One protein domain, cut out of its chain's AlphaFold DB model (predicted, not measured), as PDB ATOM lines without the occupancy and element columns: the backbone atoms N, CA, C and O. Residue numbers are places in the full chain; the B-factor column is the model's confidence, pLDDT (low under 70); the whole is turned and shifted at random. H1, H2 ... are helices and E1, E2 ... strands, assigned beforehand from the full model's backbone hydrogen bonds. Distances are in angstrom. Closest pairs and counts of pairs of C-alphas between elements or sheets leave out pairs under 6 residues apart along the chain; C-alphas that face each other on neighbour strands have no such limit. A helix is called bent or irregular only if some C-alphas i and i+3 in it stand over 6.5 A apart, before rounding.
ATOM      1  N   ILE A 118     208.467 135.890  75.486       96.69
ATOM      2  CA  ILE A 118     207.012 135.758  75.532       96.69
ATOM      3  C   ILE A 118     206.512 135.748  74.085       96.69
ATOM      4  O   ILE A 118     206.626 136.777  73.414       96.69
ATOM      5  N   PRO A 119     205.955 134.626  73.593       96.19
ATOM      6  CA  PRO A 119     205.474 134.534  72.220       96.19
ATOM      7  C   PRO A 119     204.354 135.533  71.923       96.19
ATOM      8  O   PRO A 119     203.576 135.893  72.816       96.19
ATOM      9  N   ALA A 120     204.212 135.907  70.651       93.81
ATOM     10  CA  ALA A 120     203.031 136.614  70.163       93.81
ATOM     11  C   ALA A 120     201.747 135.804  70.438       93.81
ATOM     12  O   ALA A 120     201.752 134.571  70.446       93.81
ATOM     13  N   GLY A 121     200.634 136.495  70.675       88.88
ATOM     14  CA  GLY A 121     199.344 135.899  71.030       88.88
ATOM     15  C   GLY A 121     199.191 135.524  72.511       88.88
ATOM     16  O   GLY A 121     198.148 134.994  72.902       88.88
ATOM     17  N   THR A 122     200.187 135.806  73.350       94.31
ATOM     18  CA  THR A 122     200.132 135.568  74.797       94.31
ATOM     19  C   THR A 122     199.303 136.649  75.484       94.31
ATOM     20  O   THR A 122     199.466 137.839  75.224       94.31
ATOM     21  N   VAL A 123     198.424 136.245  76.406       93.44
ATOM     22  CA  VAL A 123     197.669 137.187  77.243       93.44
ATOM     23  C   VAL A 123     198.395 137.413  78.560       93.44
ATOM     24  O   VAL A 123     198.591 136.467  79.327       93.44
ATOM     25  N   LEU A 124     198.717 138.672  78.828       96.12
ATOM     26  CA  LEU A 124     199.361 139.159  80.037       96.12
ATOM     27  C   LEU A 124     198.389 140.031  80.845       96.12
ATOM     28  O   LEU A 124     197.417 140.567  80.310       96.12
ATOM     29  N   TYR A 125     198.644 140.182  82.140       95.06
ATOM     30  CA  TYR A 125     197.719 140.777  83.096       95.06
ATOM     31  C   TYR A 125     198.370 141.833  83.966       95.06
ATOM     32  O   TYR A 125     199.523 141.713  84.375       95.06
ATOM     33  N   ARG A 126     197.574 142.841  84.304       95.69
ATOM     34  CA  ARG A 126     197.911 143.880  85.266       95.69
ATOM     35  C   ARG A 126     196.716 144.131  86.172       95.69
ATOM     36  O   ARG A 126     195.575 143.998  85.743       95.69
ATOM     37  N   VAL A 127     196.976 144.522  87.413       94.75
ATOM     38  CA  VAL A 127     195.936 144.871  88.383       94.75
ATOM     39  C   VAL A 127     196.004 146.356  88.727       94.75
ATOM     40  O   VAL A 127     197.072 146.973  88.712       94.75
ATOM     41  N   ARG A 128     194.834 146.942  88.984       94.19
ATOM     42  CA  ARG A 128     194.653 148.298  89.500       94.19
ATOM     43  C   ARG A 128     193.670 148.273  90.663       94.19
ATOM     44  O   ARG A 128     192.758 147.450  90.689       94.19
ATOM     45  N   ASP A 129     193.847 149.204  91.590       92.00
ATOM     46  CA  ASP A 129     192.928 149.415  92.707       92.00
ATOM     47  C   ASP A 129     191.517 149.767  92.207       92.00
ATOM     48  O   ASP A 129     191.381 150.435  91.175       92.00
ATOM     49  N   LYS A 130     190.470 149.356  92.933       93.44
ATOM     50  CA  LYS A 130     189.064 149.599  92.564       93.44
ATOM     51  C   LYS A 130     188.688 151.085  92.488       93.44
ATOM     52  O   LYS A 130     187.737 151.433  91.790       93.44
ATOM     53  N   ASN A 131     189.447 151.957  93.143       91.25
ATOM     54  CA  ASN A 131     189.276 153.408  93.092       91.25
ATOM     55  C   ASN A 131     189.982 154.054  91.888       91.25
ATOM     56  O   ASN A 131     189.930 155.272  91.729       91.25
ATOM     57  N   THR A 132     190.661 153.267  91.044       90.75
ATOM     58  CA  THR A 132     191.284 153.785  89.823       90.75
ATOM     59  C   THR A 132     190.204 154.280  88.870       90.75
ATOM     60  O   THR A 132     189.333 153.522  88.445       90.75
ATOM     61  N   ASP A 133     190.292 155.558  88.529       90.50
ATOM     62  CA  ASP A 133     189.477 156.185  87.499       90.50
ATOM     63  C   ASP A 133     190.064 155.877  86.109       90.50
ATOM     64  O   ASP A 133     191.284 155.875  85.955       90.50
ATOM     65  N   PHE A 134     189.217 155.600  85.114       91.38
ATOM     66  CA  PHE A 134     189.603 155.231  83.738       91.38
ATOM     67  C   PHE A 134     188.988 156.200  82.722       91.38
ATOM     68  O   PHE A 134     188.273 155.813  81.796       91.38
ATOM     69  N   ASN A 135     189.267 157.482  82.924       88.56
ATOM     70  CA  ASN A 135     188.827 158.596  82.094       88.56
ATOM     71  C   ASN A 135     189.820 158.965  80.975       88.56
ATOM     72  O   ASN A 135     189.465 159.745  80.090       88.56
ATOM     73  N   CYS A 136     191.042 158.424  80.976       86.81
ATOM     74  CA  CYS A 136     192.012 158.621  79.898       86.81
ATOM     75  C   CYS A 136     192.857 157.372  79.599       86.81
ATOM     76  O   CYS A 136     193.062 156.506  80.449       86.81
ATOM     77  N   GLU A 137     193.399 157.313  78.380       88.44
ATOM     78  CA  GLU A 137     194.244 156.216  77.884       88.44
ATOM     79  C   GLU A 137     195.397 155.870  78.835       88.44
ATOM     80  O   GLU A 137     195.639 154.702  79.144       88.44
ATOM     81  N   TYR A 162     204.792 147.282  84.403       95.25
ATOM     82  CA  TYR A 162     204.725 146.032  85.159       95.25
ATOM     83  C   TYR A 162     203.514 145.201  84.736       95.25
ATOM     84  O   TYR A 162     202.377 145.689  84.753       95.25
ATOM     85  N   ILE A 163     203.761 143.941  84.387       96.06
ATOM     86  CA  ILE A 163     202.744 142.993  83.938       96.06
ATOM     87  C   ILE A 163     203.118 141.565  84.377       96.06
ATOM     88  O   ILE A 163     204.231 141.308  84.833       96.06
ATOM     89  N   SER A 164     202.190 140.615  84.292       94.94
ATOM     90  CA  SER A 164     202.449 139.207  84.603       94.94
ATOM     91  C   SER A 164     201.701 138.256  83.669       94.94
ATOM     92  O   SER A 164     200.715 138.622  83.039       94.94
ATOM     93  N   ASP A 165     202.142 137.005  83.604       92.44
ATOM     94  CA  ASP A 165     201.492 135.911  82.879       92.44
ATOM     95  C   ASP A 165     200.219 135.378  83.574       92.44
ATOM     96  O   ASP A 165     199.460 134.591  82.999       92.44
ATOM     97  N   SER A 166     199.957 135.817  84.810       91.00
ATOM     98  CA  SER A 166     198.859 135.333  85.642       91.00
ATOM     99  C   SER A 166     198.123 136.471  86.365       91.00
ATOM    100  O   SER A 166     198.767 137.336  86.975       91.00
ATOM    101  N   PRO A 167     196.773 136.441  86.414       91.38
ATOM    102  CA  PRO A 167     195.996 137.358  87.250       91.38
ATOM    103  C   PRO A 167     196.364 137.254  88.732       91.38
ATOM    104  O   PRO A 167     196.439 138.267  89.419       91.38
ATOM    105  N   MET A 168     196.657 136.037  89.208       90.50
ATOM    106  CA  MET A 168     197.049 135.780  90.595       90.50
ATOM    107  C   MET A 168     198.338 136.495  90.964       90.50
ATOM    108  O   MET A 168     198.373 137.232  91.943       90.50
ATOM    109  N   THR A 169     199.387 136.314  90.162       91.19
ATOM    110  CA  THR A 169     200.657 137.011  90.385       91.19
ATOM    111  C   THR A 169     200.448 138.525  90.356       91.19
ATOM    112  O   THR A 169     200.922 139.214  91.250       91.19
ATOM    113  N   SER A 170     199.676 139.037  89.390       92.81
ATOM    114  CA  SER A 170     199.393 140.476  89.263       92.81
ATOM    115  C   SER A 170     198.698 141.057  90.497       92.81
ATOM    116  O   SER A 170     199.056 142.140  90.958       92.81
ATOM    117  N   MET A 171     197.706 140.340  91.033       93.50
ATOM    118  CA  MET A 171     196.966 140.734  92.234       93.50
ATOM    119  C   MET A 171     197.875 140.753  93.465       93.50
ATOM    120  O   MET A 171     197.892 141.742  94.197       93.50
ATOM    121  N   LEU A 172     198.657 139.687  93.661       92.12
ATOM    122  CA  LEU A 172     199.566 139.566  94.797       92.12
ATOM    123  C   LEU A 172     200.677 140.628  94.754       92.12
ATOM    124  O   LEU A 172     200.940 141.263  95.770       92.12
ATOM    125  N   GLU A 173     201.288 140.876  93.589       90.88
ATOM    126  CA  GLU A 173     202.339 141.902  93.429       90.88
ATOM    127  C   GLU A 173     201.782 143.315  93.668       90.88
ATOM    128  O   GLU A 173     202.484 144.195  94.164       90.88
ATOM    129  N   SER A 174     200.493 143.526  93.384       90.19
ATOM    130  CA  SER A 174     199.795 144.787  93.667       90.19
ATOM    131  C   SER A 174     199.382 144.939  95.138       90.19
ATOM    132  O   SER A 174     198.783 145.953  95.486       90.19
ATOM    133  N   LYS A 175     199.687 143.953  95.998       90.81
ATOM    134  CA  LYS A 175     199.330 143.918  97.428       90.81
ATOM    135  C   LYS A 175     197.828 144.124  97.694       90.81
ATOM    136  O   LYS A 175     197.468 144.631  98.752       90.81
ATOM    137  N   ILE A 176     196.963 143.723  96.757       89.81
ATOM    138  CA  ILE A 176     195.507 143.772  96.946       89.81
ATOM    139  C   ILE A 176     195.104 142.691  97.963       89.81
ATOM    140  O   ILE A 176     195.414 141.514  97.738       89.81
ATOM    141  N   PRO A 177     194.437 143.050  99.075       88.88
ATOM    142  CA  PRO A 177     193.958 142.086 100.055       88.88
ATOM    143  C   PRO A 177     192.951 141.092  99.469       88.88
ATOM    144  O   PRO A 177     192.209 141.371  98.528       88.88
ATOM    145  N   GLN A 178     192.893 139.905 100.071       86.81
ATOM    146  CA  GLN A 178     191.842 138.944  99.755       86.81
ATOM    147  C   GLN A 178     190.466 139.528 100.093       86.81
ATOM    148  O   GLN A 178     190.319 140.254 101.074       86.81
ATOM    149  N   ASN A 179     189.445 139.144  99.325       90.06
ATOM    150  CA  ASN A 179     188.071 139.637  99.457       90.06
ATOM    151  C   ASN A 179     187.876 141.139  99.177       90.06
ATOM    152  O   ASN A 179     186.773 141.644  99.391       90.06
ATOM    153  N   GLU A 180     188.885 141.833  98.653       94.38
ATOM    154  CA  GLU A 180     188.721 143.180  98.110       94.38
ATOM    155  C   GLU A 180     188.507 143.133  96.596       94.38
ATOM    156  O   GLU A 180     189.050 142.285  95.880       94.38
ATOM    157  N   GLU A 181     187.656 144.036  96.108       95.50
ATOM    158  CA  GLU A 181     187.460 144.204  94.674       95.50
ATOM    159  C   GLU A 181     188.629 144.987  94.075       95.50
ATOM    160  O   GLU A 181     189.199 145.879  94.699       95.50
ATOM    161  N   PHE A 182     188.973 144.672  92.833       96.06
ATOM    162  CA  PHE A 182     190.015 145.349  92.070       96.06
ATOM    163  C   PHE A 182     189.676 145.319  90.580       96.06
ATOM    164  O   PHE A 182     188.749 144.629  90.149       96.06
ATOM    165  N   TYR A 183     190.429 146.055  89.769       96.50
ATOM    166  CA  TYR A 183     190.340 145.949  88.316       96.50
ATOM    167  C   TYR A 183     191.444 145.053  87.772       96.50
ATOM    168  O   TYR A 183     192.629 145.291  88.011       96.50
ATOM    169  N   LEU A 184     191.054 144.040  87.002       95.69
ATOM    170  CA  LEU A 184     191.959 143.224  86.205       95.69
ATOM    171  C   LEU A 184     191.989 143.762  84.779       95.69
ATOM    172  O   LEU A 184     190.957 143.813  84.113       95.69
ATOM    173  N   LEU A 185     193.173 144.122  84.306       96.62
ATOM    174  CA  LEU A 185     193.430 144.527  82.934       96.62
ATOM    175  C   LEU A 185     194.170 143.397  82.229       96.62
ATOM    176  O   LEU A 185     195.095 142.811  82.797       96.62
ATOM    177  N   ALA A 186     193.792 143.116  80.988       94.94
ATOM    178  CA  ALA A 186     194.453 142.123  80.159       94.94
ATOM    179  C   ALA A 186     194.980 142.739  78.865       94.94
ATOM    180  O   ALA A 186     194.322 143.579  78.247       94.94
ATOM    181  N   TYR A 187     196.141 142.254  78.445       95.94
ATOM    182  CA  TYR A 187     196.881 142.712  77.279       95.94
ATOM    183  C   TYR A 187     197.266 141.515  76.419       95.94
ATOM    184  O   TYR A 187     197.614 140.465  76.951       95.94
ATOM    185  N   LEU A 188     197.207 141.667  75.102       94.00
ATOM    186  CA  LEU A 188     197.678 140.680  74.137       94.00
ATOM    187  C   LEU A 188     199.059 141.083  73.638       94.00
ATOM    188  O   LEU A 188     199.235 142.232  73.242       94.00
ATOM    189  N   THR A 189     200.003 140.151  73.596       95.81
ATOM    190  CA  THR A 189     201.254 140.353  72.864       95.81
ATOM    191  C   THR A 189     200.985 140.274  71.360       95.81
ATOM    192  O   THR A 189     200.492 139.267  70.855       95.81
ATOM    193  N   LEU A 190     201.259 141.355  70.636       91.50
ATOM    194  CA  LEU A 190     201.140 141.430  69.176       91.50
ATOM    195  C   LEU A 190     202.367 140.827  68.487       91.50
ATOM    196  O   LEU A 190     202.254 140.199  67.437       91.50
ATOM    197  N   GLU A 191     203.522 140.976  69.126       94.38
ATOM    198  CA  GLU A 191     204.813 140.463  68.687       94.38
ATOM    199  C   GLU A 191     205.511 139.741  69.844       94.38
ATOM    200  O   GLU A 191     205.073 139.805  70.997       94.38
ATOM    201  N   GLU A 192     206.605 139.044  69.539       97.25
ATOM    202  CA  GLU A 192     207.448 138.450  70.572       97.25
ATOM    203  C   GLU A 192     208.083 139.541  71.452       97.25
ATOM    204  O   GLU A 192     208.665 140.517  70.962       97.25
ATOM    205  N   GLN A 278     204.309 149.436  71.567       95.56
ATOM    206  CA  GLN A 278     204.445 148.813  70.244       95.56
ATOM    207  C   GLN A 278     203.930 147.371  70.197       95.56
ATOM    208  O   GLN A 278     203.293 146.971  69.223       95.56
ATOM    209  N   LYS A 279     204.227 146.567  71.225       97.25
ATOM    210  CA  LYS A 279     204.064 145.105  71.179       97.25
ATOM    211  C   LYS A 279     202.886 144.586  71.986       97.25
ATOM    212  O   LYS A 279     202.629 143.382  71.952       97.25
ATOM    213  N   LEU A 280     202.172 145.438  72.719       96.19
ATOM    214  CA  LEU A 280     200.983 145.041  73.465       96.19
ATOM    215  C   LEU A 280     199.733 145.720  72.912       96.19
ATOM    216  O   LEU A 280     199.745 146.882  72.527       96.19
ATOM    217  N   ALA A 281     198.615 145.005  72.966       93.06
ATOM    218  CA  ALA A 281     197.289 145.565  72.754       93.06
ATOM    219  C   ALA A 281     196.434 145.378  74.004       93.06
ATOM    220  O   ALA A 281     196.304 144.264  74.516       93.06
ATOM    221  N   PHE A 282     195.799 146.448  74.477       92.38
ATOM    222  CA  PHE A 282     194.794 146.341  75.530       92.38
ATOM    223  C   PHE A 282     193.600 145.510  75.039       92.38
ATOM    224  O   PHE A 282     192.976 145.819  74.023       92.38
ATOM    225  N   LEU A 283     193.250 144.453  75.775       89.12
ATOM    226  CA  LEU A 283     192.119 143.594  75.441       89.12
ATOM    227  C   LEU A 283     190.856 144.008  76.181       89.12
ATOM    228  O   LEU A 283     189.805 144.186  75.556       89.12
ATOM    229  N   TYR A 284     190.926 144.049  77.508       90.62
ATOM    230  CA  TYR A 284     189.779 144.330  78.359       90.62
ATOM    231  C   TYR A 284     190.200 144.724  79.770       90.62
ATOM    232  O   TYR A 284     191.306 144.430  80.226       90.62
ATOM    233  N   LEU A 285     189.249 145.340  80.458       93.94
ATOM    234  CA  LEU A 285     189.234 145.552  81.891       93.94
ATOM    235  C   LEU A 285     188.015 144.829  82.462       93.94
ATOM    236  O   LEU A 285     186.964 144.792  81.828       93.94
ATOM    237  N   ALA A 286     188.146 144.233  83.636       93.19
ATOM    238  CA  ALA A 286     187.025 143.659  84.362       93.19
ATOM    239  C   ALA A 286     187.144 143.962  85.852       93.19
ATOM    240  O   ALA A 286     188.244 144.085  86.394       93.19
ATOM    241  N   GLU A 287     185.998 144.063  86.508       94.56
ATOM    242  CA  GLU A 287     185.921 144.093  87.961       94.56
ATOM    243  C   GLU A 287     186.146 142.677  88.474       94.56
ATOM    244  O   GLU A 287     185.498 141.738  88.019       94.56
ATOM    245  N   CYS A 288     187.064 142.506  89.411       92.75
ATOM    246  CA  CYS A 288     187.425 141.201  89.928       92.75
ATOM    247  C   CYS A 288     187.382 141.192  91.450       92.75
ATOM    248  O   CYS A 288     187.713 142.178  92.099       92.75
ATOM    249  N   LEU A 289     187.006 140.045  92.002       90.94
ATOM    250  CA  LEU A 289     187.093 139.729  93.421       90.94
ATOM    251  C   LEU A 289     187.775 138.371  93.552       90.94
ATOM    252  O   LEU A 289     187.355 137.415  92.899       90.94
ATOM    253  N   TYR A 290     188.811 138.270  94.380       89.38
ATOM    254  CA  TYR A 290     189.439 136.985  94.682       89.38
ATOM    255  C   TYR A 290     189.008 136.474  96.052       89.38
ATOM    256  O   TYR A 290     189.139 137.177  97.057       89.38
ATOM    257  N   LYS A 291     188.552 135.223  96.078       87.81
ATOM    258  CA  LYS A 291     188.243 134.481  97.299       87.81
ATOM    259  C   LYS A 291     188.987 133.154  97.272       87.81
ATOM    260  O   LYS A 291     188.899 132.428  96.288       87.81
ATOM    261  N   GLU A 292     189.655 132.801  98.362       81.94
ATOM    262  CA  GLU A 292     190.513 131.608  98.435       81.94
ATOM    263  C   GLU A 292     189.801 130.310  98.015       81.94
ATOM    264  O   GLU A 292     190.356 129.519  97.258       81.94
ATOM    265  N   ASN A 293     188.536 130.143  98.412       84.12
ATOM    266  CA  ASN A 293     187.749 128.943  98.105       84.12
ATOM    267  C   ASN A 293     187.019 128.988  96.750       84.12
ATOM    268  O   ASN A 293     186.580 127.947  96.269       84.12
ATOM    269  N   GLU A 294     186.842 130.170  96.148       80.69
ATOM    270  CA  GLU A 294     186.032 130.350  94.923       80.69
ATOM    271  C   GLU A 294     186.875 130.784  93.708       80.69
ATOM    272  O   GLU A 294     186.395 130.769  92.577       80.69
ATOM    273  N   GLY A 295     188.139 131.159  93.914       85.56
ATOM    274  CA  GLY A 295     188.998 131.710  92.876       85.56
ATOM    275  C   GLY A 295     188.638 133.153  92.509       85.56
ATOM    276  O   GLY A 295     188.196 133.945  93.345       85.56
ATOM    277  N   PHE A 296     188.882 133.515  91.246       84.88
ATOM    278  CA  PHE A 296     188.549 134.837  90.711       84.88
ATOM    279  C   PHE A 296     187.096 134.890  90.246       84.88
ATOM    280  O   PHE A 296     186.706 134.186  89.315       84.88
ATOM    281  N   LEU A 297     186.330 135.803  90.830       87.62
ATOM    282  CA  LEU A 297     185.013 136.200  90.354       87.62
ATOM    283  C   LEU A 297     185.172 137.424  89.457       87.62
ATOM    284  O   LEU A 297     185.541 138.494  89.937       87.62
ATOM    285  N   ILE A 298     184.898 137.264  88.163       86.56
ATOM    286  CA  ILE A 298     185.025 138.321  87.153       86.56
ATOM    287  C   ILE A 298     183.639 138.899  86.859       86.56
ATOM    288  O   ILE A 298     182.703 138.163  86.547       86.56
ATOM    289  N   LYS A 299     183.507 140.220  86.934       88.69
ATOM    290  CA  LYS A 299     182.277 140.982  86.711       88.69
ATOM    291  C   LYS A 299     182.522 142.071  85.667       88.69
ATOM    292  O   LYS A 299     183.630 142.582  85.523       88.69
ATOM    293  N   ASN A 300     181.457 142.436  84.956       87.81
ATOM    294  CA  ASN A 300     181.404 143.614  84.084       87.81
ATOM    295  C   ASN A 300     182.622 143.777  83.149       87.81
ATOM    296  O   ASN A 300     183.253 144.832  83.162       87.81
ATOM    297  N   PRO A 301     182.986 142.767  82.333       89.19
ATOM    298  CA  PRO A 301     184.095 142.921  81.404       89.19
ATOM    299  C   PRO A 301     183.780 144.021  80.382       89.19
ATOM    300  O   PRO A 301     182.709 144.042  79.766       89.19
ATOM    301  N   GLN A 302     184.731 144.927  80.187       89.88
ATOM    302  CA  GLN A 302     184.642 146.090  79.315       89.88
ATOM    303  C   GLN A 302     185.860 146.164  78.390       89.88
ATOM    304  O   GLN A 302     186.976 145.821  78.773       89.88
ATOM    305  N   SER A 303     185.657 146.624  77.158       88.00
ATOM    306  CA  SER A 303     186.738 147.012  76.243       88.00
ATOM    307  C   SER A 303     186.685 148.508  75.984       88.00
ATOM    308  O   SER A 303     185.696 149.161  76.307       88.00
ATOM    309  N   VAL A 304     187.720 149.051  75.359       82.88
ATOM    310  CA  VAL A 304     187.744 150.452  74.930       82.88
ATOM    311  C   VAL A 304     187.367 150.573  73.454       82.88
ATOM    312  O   VAL A 304     187.607 149.656  72.668       82.88
ATOM    313  N   ASN A 305     186.744 151.687  73.074       79.38
ATOM    314  CA  ASN A 305     186.593 152.081  71.670       79.38
ATOM    315  C   ASN A 305     187.772 152.964  71.211       79.38
ATOM    316  O   ASN A 305     188.686 153.232  71.983       79.38
ATOM    317  N   ALA A 306     187.719 153.473  69.975       75.31
ATOM    318  CA  ALA A 306     188.756 154.351  69.418       75.31
ATOM    319  C   ALA A 306     188.977 155.665  70.201       75.31
ATOM    320  O   ALA A 306     190.019 156.291  70.057       75.31
ATOM    321  N   ASN A 307     188.018 156.073  71.039       80.62
ATOM    322  CA  ASN A 307     188.114 157.256  71.899       80.62
ATOM    323  C   ASN A 307     188.449 156.886  73.356       80.62
ATOM    324  O   ASN A 307     188.166 157.668  74.260       80.62
ATOM    325  N   TRP A 308     188.957 155.672  73.603       82.88
ATOM    326  CA  TRP A 308     189.298 155.152  74.933       82.88
ATOM    327  C   TRP A 308     188.144 155.109  75.945       82.88
ATOM    328  O   TRP A 308     188.359 154.993  77.150       82.88
ATOM    329  N   LYS A 309     186.893 155.134  75.471       86.06
ATOM    330  CA  LYS A 309     185.714 154.994  76.329       86.06
ATOM    331  C   LYS A 309     185.415 153.520  76.586       86.06
ATOM    332  O   LYS A 309     185.300 152.743  75.636       86.06
ATOM    333  N   LEU A 310     185.219 153.165  77.857       88.44
ATOM    334  CA  LEU A 310     184.810 151.824  78.274       88.44
ATOM    335  C   LEU A 310     183.407 151.475  77.760       88.44
ATOM    336  O   LEU A 310     182.448 152.231  77.931       88.44
ATOM    337  N   LEU A 311     183.292 150.295  77.153       81.75
ATOM    338  CA  LEU A 311     182.062 149.707  76.639       81.75
ATOM    339  C   LEU A 311     181.911 148.281  77.187       81.75
ATOM    340  O   LEU A 311     182.873 147.511  77.107       81.75
ATOM    341  N   PRO A 312     180.733 147.895  77.714       85.94
ATOM    342  CA  PRO A 312     180.472 146.521  78.130       85.94
ATOM    343  C   PRO A 312     180.698 145.529  76.988       85.94
ATOM    344  O   PRO A 312     180.314 145.780  75.848       85.94
ATOM    345  N   ILE A 313     181.271 144.369  77.303       80.31
ATOM    346  CA  ILE A 313     181.513 143.292  76.330       80.31
ATOM    347  C   ILE A 313     180.264 142.399  76.136       80.31
ATOM    348  O   ILE A 313     180.232 141.543  75.253       80.31
ATOM    349  N   ASN A 314     179.181 142.625  76.885       65.38
ATOM    350  CA  ASN A 314     178.019 141.737  76.883       65.38
ATOM    351  C   ASN A 314     177.108 141.892  75.657       65.38
ATOM    352  O   ASN A 314     176.396 142.884  75.519       65.38
ATOM    353  N   ASN A 315     177.025 140.810  74.873       40.34
ATOM    354  CA  ASN A 315     175.727 140.174  74.628       40.34
ATOM    355  C   ASN A 315     175.775 138.647  74.385       40.34
ATOM    356  O   ASN A 315     174.916 138.142  73.672       40.34
ATOM    357  N   GLN A 316     176.721 137.887  74.963       40.72
ATOM    358  CA  GLN A 316     176.612 136.415  75.029       40.72
ATOM    359  C   GLN A 316     177.186 135.855  76.348       40.72
ATOM    360  O   GLN A 316     178.382 135.651  76.466       40.72
ATOM    361  N   ASN A 317     176.276 135.632  77.306       38.19
ATOM    362  CA  ASN A 317     176.260 134.674  78.427       38.19
ATOM    363  C   ASN A 317     177.452 134.571  79.407       38.19
ATOM    364  O   ASN A 317     178.553 134.192  79.040       38.19
ATOM    365  N   ASN A 318     177.135 134.799  80.693       40.91
ATOM    366  CA  ASN A 318     177.857 134.425  81.921       40.91
ATOM    367  C   ASN A 318     179.054 133.476  81.721       40.91
ATOM    368  O   ASN A 318     178.877 132.274  81.515       40.91
ATOM    369  N   PHE A 319     180.268 134.017  81.833       48.06
ATOM    370  CA  PHE A 319     181.498 133.233  81.790       48.06
ATOM    371  C   PHE A 319     181.884 132.803  83.195       48.06
ATOM    372  O   PHE A 319     182.240 133.625  84.036       48.06
ATOM    373  N   ASN A 320     181.843 131.496  83.428       45.38
ATOM    374  CA  ASN A 320     182.161 130.920  84.730       45.38
ATOM    375  C   ASN A 320     183.659 130.577  84.851       45.38
ATOM    376  O   ASN A 320     184.090 130.112  85.903       45.38
ATOM    377  N   ASN A 321     184.467 130.782  83.795       53.31
ATOM    378  CA  ASN A 321     185.923 130.655  83.867       53.31
ATOM    379  C   ASN A 321     186.682 131.610  82.914       53.31
ATOM    380  O   ASN A 321     186.175 132.052  81.881       53.31
ATOM    381  N   LEU A 322     187.933 131.913  83.278       51.00
ATOM    382  CA  LEU A 322     188.862 132.787  82.544       51.00
ATOM    383  C   LEU A 322     189.259 132.218  81.164       51.00
ATOM    384  O   LEU A 322     189.569 132.974  80.245       51.00
ATOM    385  N   GLU A 323     189.243 130.893  80.996       47.16
ATOM    386  CA  GLU A 323     189.633 130.232  79.744       47.16
ATOM    387  C   GLU A 323     188.601 130.398  78.620       47.16
ATOM    388  O   GLU A 323     188.976 130.644  77.478       47.16
ATOM    389  N   GLN A 324     187.305 130.354  78.926       52.28
ATOM    390  CA  GLN A 324     186.230 130.591  77.958       52.28
ATOM    391  C   GLN A 324     186.260 132.031  77.443       52.28
ATOM    392  O   GLN A 324     186.095 132.270  76.245       52.28
ATOM    393  N   TYR A 325     186.561 132.983  78.328       56.34
ATOM    394  CA  TYR A 325     186.765 134.377  77.956       56.34
ATOM    395  C   TYR A 325     188.002 134.552  77.051       56.34
ATOM    396  O   TYR A 325     187.929 135.228  76.019       56.34
ATOM    397  N   ARG A 326     189.129 133.895  77.385       56.22
ATOM    398  CA  ARG A 326     190.348 133.858  76.552       56.22
ATOM    399  C   ARG A 326     190.061 133.326  75.146       56.22
ATOM    400  O   ARG A 326     190.421 133.982  74.172       56.22
ATOM    401  N   ILE A 327     189.386 132.179  75.039       52.56
ATOM    402  CA  ILE A 327     189.074 131.516  73.763       52.56
ATOM    403  C   ILE A 327     188.218 132.419  72.869       52.56
ATOM    404  O   ILE A 327     188.538 132.582  71.696       52.56
ATOM    405  N   GLN A 328     187.187 133.079  73.405       56.75
ATOM    406  CA  GLN A 328     186.321 133.945  72.598       56.75
ATOM    407  C   GLN A 328     186.988 135.259  72.173       56.75
ATOM    408  O   GLN A 328     186.742 135.741  71.066       56.75
ATOM    409  N   LYS A 329     187.853 135.846  73.011       58.03
ATOM    410  CA  LYS A 329     188.639 137.035  72.636       58.03
ATOM    411  C   LYS A 329     189.673 136.708  71.565       58.03
ATOM    412  O   LYS A 329     189.766 137.458  70.599       58.03
ATOM    413  N   ILE A 330     190.383 135.586  71.697       53.84
ATOM    414  CA  ILE A 330     191.308 135.091  70.669       53.84
ATOM    415  C   ILE A 330     190.538 134.814  69.373       53.84
ATOM    416  O   ILE A 330     190.942 135.306  68.327       53.84
ATOM    417  N   GLN A 331     189.388 134.132  69.435       47.47
ATOM    418  CA  GLN A 331     188.550 133.862  68.262       47.47
ATOM    419  C   GLN A 331     188.076 135.153  67.586       47.47
ATOM    420  O   GLN A 331     188.261 135.313  66.388       47.47
ATOM    421  N   LYS A 332     187.544 136.126  68.333       50.78
ATOM    422  CA  LYS A 332     187.054 137.388  67.756       50.78
ATOM    423  C   LYS A 332     188.180 138.267  67.190       50.78
ATOM    424  O   LYS A 332     187.967 138.966  66.199       50.78
ATOM    425  N   HIS A 333     189.369 138.238  67.794       47.06
ATOM    426  CA  HIS A 333     190.520 139.016  67.332       47.06
ATOM    427  C   HIS A 333     191.207 138.366  66.118       47.06
ATOM    428  O   HIS A 333     191.474 139.049  65.138       47.06
ATOM    429  N   TYR A 334     191.367 137.037  66.093       43.69
ATOM    430  CA  TYR A 334     191.871 136.327  64.908       43.69
ATOM    431  C   TYR A 334     190.885 136.363  63.735       43.69
ATOM    432  O   TYR A 334     191.302 136.533  62.594       43.69
ATOM    433  N   SER A 335     189.575 136.277  63.984       37.50
ATOM    434  CA  SER A 335     188.569 136.394  62.920       37.50
ATOM    435  C   SER A 335     188.453 137.800  62.321       37.50
ATOM    436  O   SER A 335     187.842 137.931  61.271       37.50
ATOM    437  N   SER A 336     189.011 138.839  62.954       36.91
ATOM    438  CA  SER A 336     189.025 140.213  62.416       36.91
ATOM    439  C   SER A 336     190.371 140.631  61.817       36.91
ATOM    440  O   SER A 336     190.428 141.651  61.145       36.91
ATOM    441  N   LEU A 337     191.429 139.841  62.026       31.64
ATOM    442  CA  LEU A 337     192.748 140.018  61.403       31.64
ATOM    443  C   LEU A 337     192.949 139.132  60.159       31.64
ATOM    444  O   LEU A 337     193.933 139.291  59.444       31.64
ATOM    445  N   LEU A 338     192.028 138.195  59.903       30.39
ATOM    446  CA  LEU A 338     192.016 137.302  58.735       30.39
ATOM    447  C   LEU A 338     191.034 137.744  57.629       30.39
ATOM    448  O   LEU A 338     190.745 136.949  56.736       30.39
ATOM    449  N   TRP A 339     190.532 138.983  57.684       30.36
ATOM    450  CA  TRP A 339     189.664 139.579  56.659       30.36
ATOM    451  C   TRP A 339     190.093 140.995  56.304       30.36
ATOM    452  O   TRP A 339     190.272 141.801  57.244       30.36
TER     453      TRP A 339
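What this domain is: This is residues 118 to 137, 162 to 192 and 278 to 339 of the 339 residues of the protein "RES domain-containing protein" of Enterococcus avium (UniProt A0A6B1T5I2). One strongly twisted sheet of five strands makes the body, its long strands E3 and E4 bent; the short helix H1 stands up from it by the edge strand E1, and the long helix H2 runs slantwise over E2. It forms two layers, with H1 and H2 on one face of the sheet. The printed part has 113 residues, along the chain E1, H1, E2, E3, E4, E5, H2; the sheet's order is E1, E2, E3, E4, E5, all antiparallel, and the class is mixed. The whole is compact, radius of gyration of the C-alphas 14.0 A, spanning 43 by 31 by 29 A.

How they stand to each other: Start at E1, residues 123 to 129, antiparallel to E2, residues 181 to 189; find N 126 and O 185 at 2.9 A. H1, residues 167 to 173, touches E1, the closest C-alphas being those of Arg 126 and Ser 170, 5.5 A apart. Beyond E2 look for E3, residues 280 to 291, antiparallel to it, with N 184 and O 286 at 2.9 A. E3, E4, residues 295 to 304, and E5, residues 310 to 312, form a meander, each strand the antiparallel neighbour of the one before: two hairpins, with N 289 and O 297 at 3.0 A and N 303 and O 311 at 2.9 A. H2, residues 322 to 337, is on the sheet at a height of 9.9 A; its closest C-alpha pair with E3 is Leu 283 and Lys 329, 7.9 A. H1 and H2 are apart, and in both each O i to N i+4 pair is within hydrogen-bond range.

Where its parts are: Find C-alpha 123 at (197.669, 137.187, 77.243), where E1 begins its 20.3 A. E2 runs 26.1 A, E3 29.0 A and E4 26.0 A; E3 bends by 66 degrees at residue 283, E4 by 59 degrees at residue 300. H2 runs 22.7 A to C-alpha 337 at (192.748, 140.018, 61.403).

The domain as a whole: The C-alphas of Pro 177 and Trp 339 are farthest apart, 43.7 A. Residues 138 to 161 and 193 to 277 are not printed, leaving gaps of 16.3 A and 10.8 A between C-alphas. Of the links printed whole, none is long. Confidence is low, under 70, at residues 314 to 339.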